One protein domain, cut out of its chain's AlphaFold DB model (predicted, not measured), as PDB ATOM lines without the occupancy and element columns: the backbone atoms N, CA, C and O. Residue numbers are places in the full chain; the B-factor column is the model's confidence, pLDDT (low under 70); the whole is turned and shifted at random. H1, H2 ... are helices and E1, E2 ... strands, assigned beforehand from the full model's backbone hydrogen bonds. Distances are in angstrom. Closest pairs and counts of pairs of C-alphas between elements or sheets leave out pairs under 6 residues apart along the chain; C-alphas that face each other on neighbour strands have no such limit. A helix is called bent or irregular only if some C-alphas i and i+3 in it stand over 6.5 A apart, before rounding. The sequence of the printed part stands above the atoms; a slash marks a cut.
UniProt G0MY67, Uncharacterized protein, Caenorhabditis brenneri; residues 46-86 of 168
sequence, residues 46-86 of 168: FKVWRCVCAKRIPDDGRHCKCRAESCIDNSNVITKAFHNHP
ATOM      1  N   PHE A  46       8.353  21.806 -30.832       77.69
ATOM      2  CA  PHE A  46       8.410  23.215 -31.141       77.69
ATOM      3  C   PHE A  46       7.457  24.017 -30.258       77.69
ATOM      4  O   PHE A  46       6.328  23.615 -29.969       77.69
ATOM      5  N   LYS A  47       7.918  25.195 -29.848       84.06
ATOM      6  CA  LYS A  47       7.133  26.214 -29.156       84.06
ATOM      7  C   LYS A  47       6.500  27.125 -30.195       84.06
ATOM      8  O   LYS A  47       7.153  27.511 -31.159       84.06
ATOM      9  N   VAL A  48       5.236  27.488 -29.991       84.62
ATOM     10  CA  VAL A  48       4.529  28.449 -30.847       84.62
ATOM     11  C   VAL A  48       4.413  29.782 -30.119       84.62
ATOM     12  O   VAL A  48       3.836  29.870 -29.035       84.62
ATOM     13  N   TRP A  49       4.900  30.831 -30.759       83.62
ATOM     14  CA  TRP A  49       4.930  32.197 -30.266       83.62
ATOM     15  C   TRP A  49       3.907  33.060 -30.998       83.62
ATOM     16  O   TRP A  49       3.564  32.841 -32.165       83.62
ATOM     17  N   ARG A  50       3.400  34.074 -30.299       85.00
ATOM     18  CA  ARG A  50       2.507  35.089 -30.863       85.00
ATOM     19  C   ARG A  50       3.140  36.449 -30.678       85.00
ATOM     20  O   ARG A  50       3.747  36.697 -29.640       85.00
ATOM     21  N   CYS A  51       2.923  37.339 -31.642       83.00
ATOM     22  CA  CYS A  51       3.328  38.725 -31.482       83.00
ATOM     23  C   CYS A  51       2.766  39.310 -30.176       83.00
ATOM     24  O   CYS A  51       1.599  39.123 -29.825       83.00
ATOM     25  N   VAL A  52       3.610  40.077 -29.494       78.56
ATOM     26  CA  VAL A  52       3.308  40.835 -28.281       78.56
ATOM     27  C   VAL A  52       2.066  41.734 -28.424       78.56
ATOM     28  O   VAL A  52       1.348  41.927 -27.438       78.56
ATOM     29  N   CYS A  53       1.771  42.218 -29.631       76.44
ATOM     30  CA  CYS A  53       0.620  43.064 -29.944       76.44
ATOM     31  C   CYS A  53      -0.675  42.281 -30.224       76.44
ATOM     32  O   CYS A  53      -1.728  42.890 -30.349       76.44
ATOM     33  N   ALA A  54      -0.657  40.942 -30.280       78.06
ATOM     34  CA  ALA A  54      -1.830  40.140 -30.656       78.06
ATOM     35  C   ALA A  54      -3.048  40.302 -29.721       78.06
ATOM     36  O   ALA A  54      -4.158  39.939 -30.101       78.06
ATOM     37  N   LYS A  55      -2.845  40.815 -28.498       70.50
ATOM     38  CA  LYS A  55      -3.908  41.100 -27.514       70.50
ATOM     39  C   LYS A  55      -4.301  42.580 -27.433       70.50
ATOM     40  O   LYS A  55      -5.211  42.904 -26.680       70.50
ATOM     41  N   ARG A  56      -3.601  43.473 -28.138       66.31
ATOM     42  CA  ARG A  56      -3.903  44.907 -28.161       66.31
ATOM     43  C   ARG A  56      -4.696  45.182 -29.435       66.31
ATOM     44  O   ARG A  56      -4.265  44.767 -30.506       66.31
ATOM     45  N   ILE A  57      -5.847  45.834 -29.308       57.03
ATOM     46  CA  ILE A  57      -6.562  46.392 -30.458       57.03
ATOM     47  C   ILE A  57      -5.745  47.626 -30.872       57.03
ATOM     48  O   ILE A  57      -5.620  48.533 -30.049       57.03
ATOM     49  N   PRO A  58      -5.093  47.645 -32.047       61.59
ATOM     50  CA  PRO A  58      -4.489  48.869 -32.564       61.59
ATOM     51  C   PRO A  58      -5.599  49.834 -32.995       61.59
ATOM     52  O   PRO A  58      -6.728  49.391 -33.209       61.59
ATOM     53  N   ASP A  59      -5.276  51.110 -33.198       59.19
ATOM     54  CA  ASP A  59      -6.249  52.122 -33.644       59.19
ATOM     55  C   ASP A  59      -6.942  51.735 -34.969       59.19
ATOM     56  O   ASP A  59      -8.116  52.029 -35.171       59.19
ATOM     57  N   ASP A  60      -6.273  50.938 -35.812       60.75
ATOM     58  CA  ASP A  60      -6.818  50.382 -37.063       60.75
ATOM     59  C   ASP A  60      -7.802  49.203 -36.869       60.75
ATOM     60  O   ASP A  60      -8.250  48.577 -37.836       60.75
ATOM     61  N   GLY A  61      -8.082  48.798 -35.626       66.50
ATOM     62  CA  GLY A  61      -9.029  47.732 -35.276       66.50
ATOM     63  C   GLY A  61      -8.598  46.301 -35.642       66.50
ATOM     64  O   GLY A  61      -9.323  45.341 -35.366       66.50
ATOM     65  N   ARG A  62      -7.419  46.101 -36.250       69.88
ATOM     66  CA  ARG A  62      -6.946  44.786 -36.728       69.88
ATOM     67  C   ARG A  62      -5.878  44.178 -35.819       69.88
ATOM     68  O   ARG A  62      -4.710  44.546 -35.875       69.88
ATOM     69  N   HIS A  63      -6.249  43.153 -35.057       75.94
ATOM     70  CA  HIS A  63      -5.315  42.387 -34.226       75.94
ATOM     71  C   HIS A  63      -4.175  41.757 -35.040       75.94
ATOM     72  O   HIS A  63      -4.406  41.146 -36.087       75.94
ATOM     73  N   CYS A  64      -2.956  41.819 -34.499       82.06
ATOM     74  CA  CYS A  64      -1.808  41.160 -35.107       82.06
ATOM     75  C   CYS A  64      -1.963  39.632 -35.099       82.06
ATOM     76  O   CYS A  64      -2.125  39.001 -34.047       82.06
ATOM     77  N   LYS A  65      -1.881  39.025 -36.288       82.88
ATOM     78  CA  LYS A  65      -1.986  37.570 -36.487       82.88
ATOM     79  C   LYS A  65      -0.629  36.869 -36.587       82.88
ATOM     80  O   LYS A  65      -0.618  35.648 -36.722       82.88
ATOM     81  N   CYS A  66       0.483  37.598 -36.459       83.50
ATOM     82  CA  CYS A  66       1.829  37.033 -36.542       83.50
ATOM     83  C   CYS A  66       2.025  35.859 -35.561       83.50
ATOM     84  O   CYS A  66       1.578  35.872 -34.397       83.50
ATOM     85  N   ARG A  67       2.671  34.819 -36.085       85.50
ATOM     86  CA  ARG A  67       3.042  33.587 -35.393       85.50
ATOM     87  C   ARG A  67       4.482  33.267 -35.736       85.50
ATOM     88  O   ARG A  67       4.869  33.394 -36.894       85.50
ATOM     89  N   ALA A  68       5.217  32.791 -34.749       85.50
ATOM     90  CA  ALA A  68       6.513  32.176 -34.964       85.50
ATOM     91  C   ALA A  68       6.540  30.818 -34.274       85.50
ATOM     92  O   ALA A  68       5.784  30.577 -33.335       85.50
ATOM     93  N   GLU A  69       7.392  29.933 -34.748       85.75
ATOM     94  CA  GLU A  69       7.688  28.667 -34.102       85.75
ATOM     95  C   GLU A  69       9.182  28.583 -33.866       85.75
ATOM     96  O   GLU A  69       9.952  29.076 -34.677       85.75
ATOM     97  N   SER A  70       9.586  27.994 -32.754       81.69
ATOM     98  CA  SER A  70      10.986  27.685 -32.469       81.69
ATOM     99  C   SER A  70      11.080  26.249 -31.989       81.69
ATOM    100  O   SER A  70      10.107  25.721 -31.450       81.69
ATOM    101  N   CYS A  71      12.251  25.636 -32.084       80.62
ATOM    102  CA  CYS A  71      12.545  24.414 -31.344       80.62
ATOM    103  C   CYS A  71      12.483  24.664 -29.820       80.62
ATOM    104  O   CYS A  71      12.346  25.801 -29.347       80.62
ATOM    105  N   ILE A  72      12.499  23.588 -29.027       78.81
ATOM    106  CA  ILE A  72      12.316  23.665 -27.568       78.81
ATOM    107  C   ILE A  72      13.471  24.378 -26.843       78.81
ATOM    108  O   ILE A  72      13.260  24.995 -25.800       78.81
ATOM    109  N   ASP A  73      14.659  24.338 -27.433       77.62
ATOM    110  CA  ASP A  73      15.883  25.067 -27.087       77.62
ATOM    111  C   ASP A  73      15.879  26.517 -27.610       77.62
ATOM    112  O   ASP A  73      16.866  27.230 -27.482       77.62
ATOM    113  N   ASN A  74      14.757  26.969 -28.182       76.62
ATOM    114  CA  ASN A  74      14.586  28.270 -28.827       76.62
ATOM    115  C   ASN A  74      15.464  28.477 -30.080       76.62
ATOM    116  O   ASN A  74      15.566  29.603 -30.566       76.62
ATOM    117  N   SER A  75      16.052  27.415 -30.641       75.50
ATOM    118  CA  SER A  75      16.719  27.475 -31.945       75.50
ATOM    119  C   SER A  75      15.705  27.409 -33.095       75.50
ATOM    120  O   SER A  75      14.508  27.182 -32.883       75.50
ATOM    121  N   ASN A  76      16.179  27.623 -34.327       77.75
ATOM    122  CA  ASN A  76      15.398  27.464 -35.561       77.75
ATOM    123  C   ASN A  76      14.059  28.217 -35.542       77.75
ATOM    124  O   ASN A  76      12.989  27.629 -35.718       77.75
ATOM    125  N   VAL A  77      14.113  29.529 -35.293       78.62
ATOM    126  CA  VAL A  77      12.907  30.358 -35.259       78.62
ATOM    127  C   VAL A  77      12.384  30.581 -36.678       78.62
ATOM    128  O   VAL A  77      13.060  31.174 -37.513       78.62
ATOM    129  N   ILE A  78      11.157  30.135 -36.939       80.56
ATOM    130  CA  ILE A  78      10.466  30.266 -38.223       80.56
ATOM    131  C   ILE A  78       9.209  31.109 -38.028       80.56
ATOM    132  O   ILE A  78       8.314  30.760 -37.254       80.56
ATOM    133  N   THR A  79       9.089  32.204 -38.768       81.25
ATOM    134  CA  THR A  79       7.871  33.020 -38.811       81.25
ATOM    135  C   THR A  79       6.844  32.417 -39.766       81.25
ATOM    136  O   THR A  79       7.125  32.192 -40.938       81.25
ATOM    137  N   LYS A  80       5.625  32.177 -39.275       80.00
ATOM    138  CA  LYS A  80       4.511  31.596 -40.046       80.00
ATOM    139  C   LYS A  80       3.536  32.621 -40.621       80.00
ATOM    140  O   LYS A  80       2.738  32.275 -41.483       80.00
ATOM    141  N   ALA A  81       3.537  33.849 -40.108       77.81
ATOM    142  CA  ALA A  81       2.661  34.918 -40.576       77.81
ATOM    143  C   ALA A  81       3.298  36.282 -40.314       77.81
ATOM    144  O   ALA A  81       3.918  36.473 -39.269       77.81
ATOM    145  N   PHE A  82       3.089  37.228 -41.229       80.94
ATOM    146  CA  PHE A  82       3.654  38.574 -41.149       80.94
ATOM    147  C   PHE A  82       2.900  39.487 -40.176       80.94
ATOM    148  O   PHE A  82       1.734  39.258 -39.825       80.94
ATOM    149  N   HIS A  83       3.589  40.537 -39.732       81.81
ATOM    150  CA  HIS A  83       2.989  41.621 -38.962       81.81
ATOM    151  C   HIS A  83       2.147  42.524 -39.868       81.81
ATOM    152  O   HIS A  83       2.465  42.738 -41.031       81.81
ATOM    153  N   ASN A  84       1.069  43.067 -39.311       81.38
ATOM    154  CA  ASN A  84       0.210  44.066 -39.949       81.38
ATOM    155  C   ASN A  84       0.415  45.469 -39.353       81.38
ATOM    156  O   ASN A  84      -0.474  46.307 -39.441       81.38
ATOM    157  N   HIS A  85       1.541  45.681 -38.675       76.38
ATOM    158  CA  HIS A  85       1.910  46.918 -38.001       76.38
ATOM    159  C   HIS A  85       3.440  47.053 -38.030       76.38
ATOM    160  O   HIS A  85       4.128  46.025 -38.079       76.38
ATOM    161  N   PRO A  86       3.986  48.279 -37.960       75.06
ATOM    162  CA  PRO A  86       5.424  48.471 -37.814       75.06
ATOM    163  C   PRO A  86       5.931  47.905 -36.474       75.06
ATOM    164  O   PRO A  86       5.141  47.734 -35.531       75.06
TER     165      PRO A  86
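AT A GLANCE: This is residues 46 to 86 of the 168 residues of an uncharacterized protein of Caenorhabditis brenneri (UniProt G0MY67). A small antiparallel sheet of three strands, E1, E2 and E3, with E2 in the middle, makes one part of a thin, elongated domain, and a long loop that runs out from E1 and folds back into E2 makes the other. Next to the end of E1 the loop passes through H1, an irregular helix of 4 residues, and it reaches out as far as Asp 59. The printed part has 41 residues, with one named helix and three named strands in the order E1, H1, E2, E3, and the sheet order is E1, E2, E3. The class is mixed, helices and strands, though under half of the residues are in named elements. The whole is loose, with a radius of gyration of the C-alphas of 11.5 A, and it is a rod in outline, spanning 35 by 15 by 12 A.

HOW THE PARTS SIT: E1, residues 46 to 50, is an edge strand of the sheet. Its neighbour is E2, residues 67 to 71, an inner strand, antiparallel at 154 degrees between their directions. The C-alphas of Phe 46 and Cys 71 face each other at 4.3 A, and N 49 and O 68 are within hydrogen-bond range at 2.7 A. H1, residues 52 to 55, follows E1 after a tight link of one residue and is not on the sheet. It is irregular, its C-alphas 52 and 55 lying 7.3 A apart where about 5 A is found in a regular helix. It is too short for any O i to N i+4 pair, and its one O i to N i+3 pair is not within range. E3, residues 78 to 81, is the other edge strand and is apart from H1. E2 and E3 form a hairpin, antiparallel at 162 degrees. The C-alphas of Ala 68 and Thr 79 face each other at 4.2 A, and N 69 and O 78 are 2.8 A apart, within hydrogen-bond range.

IN THESE COORDINATES: E1 begins at C-alpha 46 (8.410, 23.215, -31.141) and is 13.3 A long from first to last C-alpha. H1 runs from Val 52 to Lys 55, 7.3 A. E2 begins at C-alpha 67 (3.042, 33.587, -35.393) and is 13.8 A long. E3 is 9.4 A long and ends at C-alpha 81 (2.661, 34.918, -40.576).

THE WHOLE: The two C-alphas farthest apart are those of Asp 59 and Asp 73, at 35.6 A. The printed part has no cut. The link from H1 to E2, 11 residues, is long, and that from E2 to E3, 6 residues, is short. The mean pLDDT of the printed part is 77.2, and residues 56 to 62 are under 70.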